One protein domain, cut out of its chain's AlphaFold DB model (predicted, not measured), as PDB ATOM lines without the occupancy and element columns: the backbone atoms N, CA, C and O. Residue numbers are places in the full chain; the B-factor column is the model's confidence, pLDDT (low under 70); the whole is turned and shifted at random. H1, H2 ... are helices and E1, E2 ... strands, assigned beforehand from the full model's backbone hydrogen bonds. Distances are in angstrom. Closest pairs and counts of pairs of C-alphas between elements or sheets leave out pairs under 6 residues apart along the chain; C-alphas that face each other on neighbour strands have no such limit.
ATOM      1  N   LYS A   9     180.489 219.145 262.164       96.19
ATOM      2  CA  LYS A   9     179.956 217.972 261.444       96.19
ATOM      3  C   LYS A   9     180.681 217.595 260.143       96.19
ATOM      4  O   LYS A   9     180.281 216.615 259.511       96.19
ATOM      5  N   ASP A  10     181.732 218.308 259.748       97.44
ATOM      6  CA  ASP A  10     182.518 217.987 258.561       97.44
ATOM      7  C   ASP A  10     183.235 216.645 258.744       97.44
ATOM      8  O   ASP A  10     183.884 216.396 259.753       97.44
ATOM      9  N   ARG A  11     183.113 215.764 257.751       97.06
ATOM     10  CA  ARG A  11     183.680 214.408 257.757       97.06
ATOM     11  C   ARG A  11     184.991 214.304 256.975       97.06
ATOM     12  O   ARG A  11     185.459 213.189 256.750       97.06
ATOM     13  N   ASN A  12     185.595 215.431 256.592       97.62
ATOM     14  CA  ASN A  12     186.849 215.482 255.836       97.62
ATOM     15  C   ASN A  12     188.015 216.098 256.639       97.62
ATOM     16  O   ASN A  12     188.660 217.034 256.160       97.62
ATOM     17  N   PRO A  13     188.334 215.592 257.848       97.88
ATOM     18  CA  PRO A  13     189.448 216.122 258.619       97.88
ATOM     19  C   PRO A  13     190.793 215.854 257.920       97.88
ATOM     20  O   PRO A  13     191.001 214.766 257.369       97.88
ATOM     21  N   PRO A  14     191.757 216.788 257.985       98.06
ATOM     22  CA  PRO A  14     193.136 216.522 257.594       98.06
ATOM     23  C   PRO A  14     193.861 215.691 258.671       98.06
ATOM     24  O   PRO A  14     193.542 215.816 259.859       98.06
ATOM     25  N   PRO A  15     194.869 214.867 258.312       98.50
ATOM     26  CA  PRO A  15     195.736 214.214 259.294       98.50
ATOM     27  C   PRO A  15     196.304 215.213 260.312       98.50
ATOM     28  O   PRO A  15     196.735 216.307 259.948       98.50
ATOM     29  N   GLY A  16     196.299 214.834 261.589       97.94
ATOM     30  CA  GLY A  16     196.688 215.689 262.711       97.94
ATOM     31  C   GLY A  16     195.534 216.465 263.354       97.94
ATOM     32  O   GLY A  16     195.732 217.038 264.421       97.94
ATOM     33  N   ALA A  17     194.335 216.477 262.762       98.44
ATOM     34  CA  ALA A  17     193.157 217.087 263.379       98.44
ATOM     35  C   ALA A  17     192.729 216.373 264.673       98.44
ATOM     36  O   ALA A  17     192.874 215.155 264.811       98.44
ATOM     37  N   LEU A  18     192.144 217.135 265.596       98.38
ATOM     38  CA  LEU A  18     191.416 216.611 266.747       98.38
ATOM     39  C   LEU A  18     189.954 216.421 266.348       98.38
ATOM     40  O   LEU A  18     189.307 217.365 265.895       98.38
ATOM     41  N   LEU A  19     189.448 215.202 266.498       98.56
ATOM     42  CA  LEU A  19     188.049 214.861 266.249       98.56
ATOM     43  C   LEU A  19     187.310 214.810 267.576       98.56
ATOM     44  O   LEU A  19     187.863 214.328 268.564       98.56
ATOM     45  N   TYR A  20     186.064 215.270 267.571       97.88
ATOM     46  CA  TYR A  20     185.245 215.388 268.767       97.88
ATOM     47  C   TYR A  20     183.935 214.622 268.617       97.88
ATOM     48  O   TYR A  20     183.283 214.655 267.566       97.88
ATOM     49  N   TRP A  21     183.528 213.978 269.707       98.19
ATOM     50  CA  TRP A  21     182.236 213.318 269.829       98.19
ATOM     51  C   TRP A  21     181.536 213.738 271.117       98.19
ATOM     52  O   TRP A  21     182.162 213.890 272.168       98.19
ATOM     53  N   ASP A  22     180.218 213.858 271.032       97.56
ATOM     54  CA  ASP A  22     179.335 213.871 272.187       97.56
ATOM     55  C   ASP A  22     178.990 212.426 272.569       97.56
ATOM     56  O   ASP A  22     178.453 211.662 271.764       97.56
ATOM     57  N   THR A  23     179.321 212.036 273.796       95.88
ATOM     58  CA  THR A  23     179.045 210.703 274.353       95.88
ATOM     59  C   THR A  23     177.813 210.692 275.265       95.88
ATOM     60  O   THR A  23     177.533 209.678 275.904       95.88
ATOM     61  N   GLY A  24     177.106 211.820 275.400       95.00
ATOM     62  CA  GLY A  24     176.069 212.028 276.414       95.00
ATOM     63  C   GLY A  24     176.626 212.210 277.832       95.00
ATOM     64  O   GLY A  24     175.860 212.377 278.783       95.00
ATOM     65  N   GLN A  25     177.953 212.187 277.998       92.50
ATOM     66  CA  GLN A  25     178.635 212.442 279.264       92.50
ATOM     67  C   GLN A  25     179.342 213.795 279.250       92.50
ATOM     68  O   GLN A  25     179.783 214.276 278.212       92.50
ATOM     69  N   ARG A  26     179.535 214.382 280.440       90.00
ATOM     70  CA  ARG A  26     180.145 215.714 280.617       90.00
ATOM     71  C   ARG A  26     181.496 215.887 279.908       90.00
ATOM     72  O   ARG A  26     181.826 217.003 279.528       90.00
ATOM     73  N   ALA A  27     182.287 214.821 279.792       88.44
ATOM     74  CA  ALA A  27     183.618 214.881 279.193       88.44
ATOM     75  C   ALA A  27     183.614 214.821 277.652       88.44
ATOM     76  O   ALA A  27     184.592 215.253 277.045       88.44
ATOM     77  N   GLY A  28     182.550 214.305 277.021       95.12
ATOM     78  CA  GLY A  28     182.565 213.954 275.596       95.12
ATOM     79  C   GLY A  28     183.654 212.925 275.264       95.12
ATOM     80  O   GLY A  28     184.023 212.109 276.112       95.12
ATOM     81  N   HIS A  29     184.167 212.964 274.033       97.25
ATOM     82  CA  HIS A  29     185.372 212.240 273.621       97.25
ATOM     83  C   HIS A  29     186.179 213.034 272.593       97.25
ATOM     84  O   HIS A  29     185.604 213.724 271.748       97.25
ATOM     85  N   VAL A  30     187.504 212.905 272.635       97.62
ATOM     86  CA  VAL A  30     188.423 213.507 271.663       97.62
ATOM     87  C   VAL A  30     189.489 212.498 271.246       97.62
ATOM     88  O   VAL A  30     190.000 211.752 272.079       97.62
ATOM     89  N   ALA A  31     189.845 212.482 269.963       98.25
ATOM     90  CA  ALA A  31     190.905 211.624 269.438       98.25
ATOM     91  C   ALA A  31     191.720 212.327 268.346       98.25
ATOM     92  O   ALA A  31     191.225 213.232 267.670       98.25
ATOM     93  N   LEU A  32     192.967 211.888 268.157       98.56
ATOM     94  CA  LEU A  32     193.846 212.397 267.105       98.56
ATOM     95  C   LEU A  32     193.605 211.630 265.804       98.56
ATOM     96  O   LEU A  32     193.740 210.406 265.776       98.56
ATOM     97  N   TYR A  33     193.310 212.334 264.719       98.69
ATOM     98  CA  TYR A  33     193.154 211.730 263.400       98.69
ATOM     99  C   TYR A  33     194.495 211.516 262.708       98.69
ATOM    100  O   TYR A  33     195.328 212.417 262.626       98.69
ATOM    101  N   LEU A  34     194.695 210.310 262.182       98.62
ATOM    102  CA  LEU A  34     195.941 209.880 261.546       98.62
ATOM    103  C   LEU A  34     195.857 209.889 260.012       98.62
ATOM    104  O   LEU A  34     196.860 209.656 259.343       98.62
ATOM    105  N   GLY A  35     194.676 210.160 259.450       98.12
ATOM    106  CA  GLY A  35     194.395 209.964 258.028       98.12
ATOM    107  C   GLY A  35     193.741 208.613 257.738       98.12
ATOM    108  O   GLY A  35     193.681 207.732 258.593       98.12
ATOM    109  N   ASN A  36     193.241 208.451 256.509       97.94
ATOM    110  CA  ASN A  36     192.637 207.207 256.011       97.94
ATOM    111  C   ASN A  36     191.539 206.624 256.925       97.94
ATOM    112  O   ASN A  36     191.443 205.409 257.089       97.94
ATOM    113  N   GLY A  37     190.743 207.483 257.566       98.00
ATOM    114  CA  GLY A  37     189.685 207.058 258.483       98.00
ATOM    115  C   GLY A  37     190.175 206.579 259.854       98.00
ATOM    116  O   GLY A  37     189.342 206.196 260.670       98.00
ATOM    117  N   LYS A  38     191.484 206.610 260.146       98.75
ATOM    118  CA  LYS A  38     192.054 206.103 261.404       98.75
ATOM    119  C   LYS A  38     192.270 207.193 262.450       98.75
ATOM    120  O   LYS A  38     192.656 208.317 262.128       98.75
ATOM    121  N   ILE A  39     192.095 206.824 263.716       98.69
ATOM    122  CA  ILE A  39     192.367 207.662 264.887       98.69
ATOM    123  C   ILE A  39     193.277 206.939 265.878       98.69
ATOM    124  O   ILE A  39     193.196 205.720 266.010       98.69
ATOM    125  N   ALA A  40     194.098 207.697 266.604       98.50
ATOM    126  CA  ALA A  40     194.688 207.263 267.864       98.50
ATOM    127  C   ALA A  40     193.754 207.696 269.003       98.50
ATOM    128  O   ALA A  40     193.560 208.895 269.224       98.50
ATOM    129  N   SER A  41     193.162 206.728 269.702       97.75
ATOM    130  CA  SER A  41     192.187 206.963 270.774       97.75
ATOM    131  C   SER A  41     192.536 206.148 272.006       97.75
ATOM    132  O   SER A  41     192.983 205.008 271.888       97.75
ATOM    133  N   ASN A  42     192.291 206.709 273.186       95.94
ATOM    134  CA  ASN A  42     192.371 205.960 274.430       95.94
ATOM    135  C   ASN A  42     191.103 205.134 274.677       95.94
ATOM    136  O   ASN A  42     190.029 205.466 274.170       95.94
ATOM    137  N   ASP A  43     191.254 204.078 275.477       93.00
ATOM    138  CA  ASP A  43     190.165 203.345 276.139       93.00
ATOM    139  C   ASP A  43     189.093 202.766 275.198       93.00
ATOM    140  O   ASP A  43     187.962 202.506 275.611       93.00
ATOM    141  N   ILE A  44     189.442 202.526 273.928       93.75
ATOM    142  CA  ILE A  44     188.485 202.076 272.915       93.75
ATOM    143  C   ILE A  44     188.483 200.565 272.721       93.75
ATOM    144  O   ILE A  44     187.407 199.963 272.756       93.75
ATOM    145  N   VAL A  45     189.640 199.919 272.567       93.50
ATOM    146  CA  VAL A  45     189.754 198.451 272.549       93.50
ATOM    147  C   VAL A  45     190.268 197.963 273.896       93.50
ATOM    148  O   VAL A  45     189.696 197.024 274.450       93.50
ATOM    149  N   SER A  46     191.289 198.631 274.434       92.06
ATOM    150  CA  SER A  46     191.959 198.239 275.672       92.06
ATOM    151  C   SER A  46     191.935 199.361 276.709       92.06
ATOM    152  O   SER A  46     192.366 200.481 276.444       92.06
ATOM    153  N   GLN A  47     191.490 199.041 277.925       93.44
ATOM    154  CA  GLN A  47     191.478 199.994 279.034       93.44
ATOM    155  C   GLN A  47     192.907 200.450 279.388       93.44
ATOM    156  O   GLN A  47     193.822 199.633 279.530       93.44
ATOM    157  N   ALA A  55     187.739 205.717 262.935       98.00
ATOM    158  CA  ALA A  55     187.041 206.804 263.622       98.00
ATOM    159  C   ALA A  55     185.576 206.449 263.932       98.00
ATOM    160  O   ALA A  55     185.041 206.824 264.973       98.00
ATOM    161  N   THR A  56     184.947 205.665 263.053       97.56
ATOM    162  CA  THR A  56     183.559 205.209 263.187       97.56
ATOM    163  C   THR A  56     183.344 204.268 264.373       97.56
ATOM    164  O   THR A  56     182.205 204.108 264.806       97.56
ATOM    165  N   VAL A  57     184.405 203.666 264.931       97.62
ATOM    166  CA  VAL A  57     184.301 202.761 266.090       97.62
ATOM    167  C   VAL A  57     183.757 203.489 267.316       97.62
ATOM    168  O   VAL A  57     183.001 202.890 268.078       97.62
ATOM    169  N   VAL A  58     184.089 204.773 267.489       97.19
ATOM    170  CA  VAL A  58     183.588 205.598 268.602       97.19
ATOM    171  C   VAL A  58     182.058 205.668 268.560       97.19
ATOM    172  O   VAL A  58     181.386 205.419 269.559       97.19
ATOM    173  N   GLU A  59     181.498 205.925 267.377       97.06
ATOM    174  CA  GLU A  59     180.050 206.008 267.164       97.06
ATOM    175  C   GLU A  59     179.398 204.626 267.311       97.06
ATOM    176  O   GLU A  59     178.442 204.467 268.069       97.06
ATOM    177  N   SER A  60     179.946 203.595 266.658       96.88
ATOM    178  CA  SER A  60     179.331 202.262 266.652       96.88
ATOM    179  C   SER A  60     179.423 201.531 267.993       96.88
ATOM    180  O   SER A  60     178.541 200.736 268.311       96.88
ATOM    181  N   LYS A  61     180.494 201.744 268.770       95.44
ATOM    182  CA  LYS A  61     180.724 201.028 270.036       95.44
ATOM    183  C   LYS A  61     180.063 201.717 271.223       95.44
ATOM    184  O   LYS A  61     179.623 201.030 272.141       95.44
ATOM    185  N   TRP A  62     180.019 203.049 271.229       95.00
ATOM    186  CA  TRP A  62     179.541 203.821 272.381       95.00
ATOM    187  C   TRP A  62     178.209 204.530 272.138       95.00
ATOM    188  O   TRP A  62     177.664 205.108 273.073       95.00
ATOM    189  N   GLY A  63     177.677 204.510 270.911       96.25
ATOM    190  CA  GLY A  63     176.499 205.306 270.552       96.25
ATOM    191  C   GLY A  63     176.776 206.813 270.575       96.25
ATOM    192  O   GLY A  63     175.851 207.606 270.721       96.25
ATOM    193  N   ALA A  64     178.048 207.207 270.473       97.12
ATOM    194  CA  ALA A  64     178.456 208.603 270.485       97.12
ATOM    195  C   ALA A  64     178.072 209.305 269.175       97.12
ATOM    196  O   ALA A  64     178.033 208.690 268.110       97.12
ATOM    197  N   THR A  65     177.842 210.612 269.245       98.00
ATOM    198  CA  THR A  65     177.546 211.458 268.086       98.00
ATOM    199  C   THR A  65     178.786 212.244 267.705       98.00
ATOM    200  O   THR A  65     179.297 213.025 268.503       98.00
ATOM    201  N   TYR A  66     179.280 212.070 266.481       98.06
ATOM    202  CA  TYR A  66     180.348 212.921 265.967       98.06
ATOM    203  C   TYR A  66     179.871 214.370 265.818       98.06
ATOM    204  O   TYR A  66     178.839 214.618 265.187       98.06
ATOM    205  N   ILE A  67     180.630 215.322 266.366       97.69
ATOM    206  CA  ILE A  67     180.249 216.743 266.359       97.69
ATOM    207  C   ILE A  67     181.148 217.614 265.476       97.69
ATOM    208  O   ILE A  67     180.714 218.686 265.061       97.69
ATOM    209  N   GLY A  68     182.340 217.147 265.103       98.06
ATOM    210  CA  GLY A  68     183.221 217.865 264.180       98.06
ATOM    211  C   GLY A  68     184.700 217.671 264.483       98.06
ATOM    212  O   GLY A  68     185.097 216.787 265.254       98.06
ATOM    213  N   TRP A  69     185.527 218.508 263.865       98.62
ATOM    214  CA  TRP A  69     186.969 218.515 264.075       98.62
ATOM    215  C   TRP A  69     187.544 219.928 264.164       98.62
ATOM    216  O   TRP A  69     186.939 220.910 263.730       98.62
ATOM    217  N   ALA A  70     188.745 220.020 264.722       98.19
ATOM    218  CA  ALA A  70     189.537 221.240 264.715       98.19
ATOM    219  C   ALA A  70     191.022 220.918 264.518       98.19
ATOM    220  O   ALA A  70     191.484 219.849 264.939       98.19
ATOM    221  N   PRO A  71     191.802 221.816 263.893       97.06
ATOM    222  CA  PRO A  71     193.248 221.693 263.922       97.06
ATOM    223  C   PRO A  71     193.745 221.823 265.374       97.06
ATOM    224  O   PRO A  71     193.112 222.509 266.185       97.06
TER     225      PRO A  71
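What this domain is: This is residues 9 to 47 and 55 to 71 of the 79 residues of the protein "NlpC/P60 domain-containing protein" of Streptomyces virginiae (UniProt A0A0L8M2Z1). Picture a strongly twisted, curled wall of four antiparallel strands, E3 - E2 - E1 - E4 in order, with one short helix, H1, over one face, towards the open side between the edge strands E3 and E4. The printed part has 56 residues, with E1, E2, E3, H1 and E4 in that order along the chain; the class is mixed, helices and strands. The whole is compact and rounded, with a radius of gyration of the C-alphas of 10.4 A and spans of 25 by 23 by 17 A.

How they stand to each other: Start with the inner strands: E1, residues 18 to 22, and E2, residues 29 to 35, form a hairpin, antiparallel at 142 degrees, with N 19 and O 31 2.9 A apart, within hydrogen-bond range. E2 forms a second hairpin with the edge strand E3, residues 38 to 42, antiparallel at 146 degrees; look for N 34 and O 38, within hydrogen-bond range at 2.9 A. E1, E2 and E3 make a meander, each strand the antiparallel neighbour of the one before. The pairing of E2 is staggered: residues 29 to 32 pair with E1 and residues 32 to 35 with E3. On the other side of E1 is the edge strand E4, residues 65 to 70, antiparallel to it at 153 degrees, with N 20 and O 68 within hydrogen-bond range at 2.9 A. E3 and E4 are apart. From edge to edge the strands' lines turn by 77 degrees and the way across the sheet by 78 degrees. H1, residues 56 to 62, is on the sheet at a height of 7.4 A over it, beside the strands and over none of them. Its closest C-alphas to E4 are those of Glu 59 and Thr 65, 6.1 A apart; E3 and H1 are near each other, with 6 pairs of C-alphas within 10 A. In H1 every O i to N i+4 pair is within hydrogen-bond range.

Where its parts are: Find C-alpha 29 at (185.372, 212.240, 273.621); from there E2, the longest strand, runs 18.2 A to Gly 35. E1 begins at C-alpha 18, (191.416, 216.611, 266.747), and spans 13.5 A, E3 13.0 A and H1 10.1 A. E4 spans 15.8 A and ends at C-alpha 70, (189.537, 221.240, 264.715).

The domain as a whole: The two C-alphas farthest apart are those of Arg 26 and Asn 36, 28.9 A. Residues 48 to 54 are not printed, and C-alphas 47 and 55 are 17.4 A apart across this cut, which is in the link from E3 to H1. Of the links that are printed whole, E2 to E3 and H1 to E4 are tight and E1 to E2 is short. The mean pLDDT of the printed part is 96.8, and no printed residue is under 70.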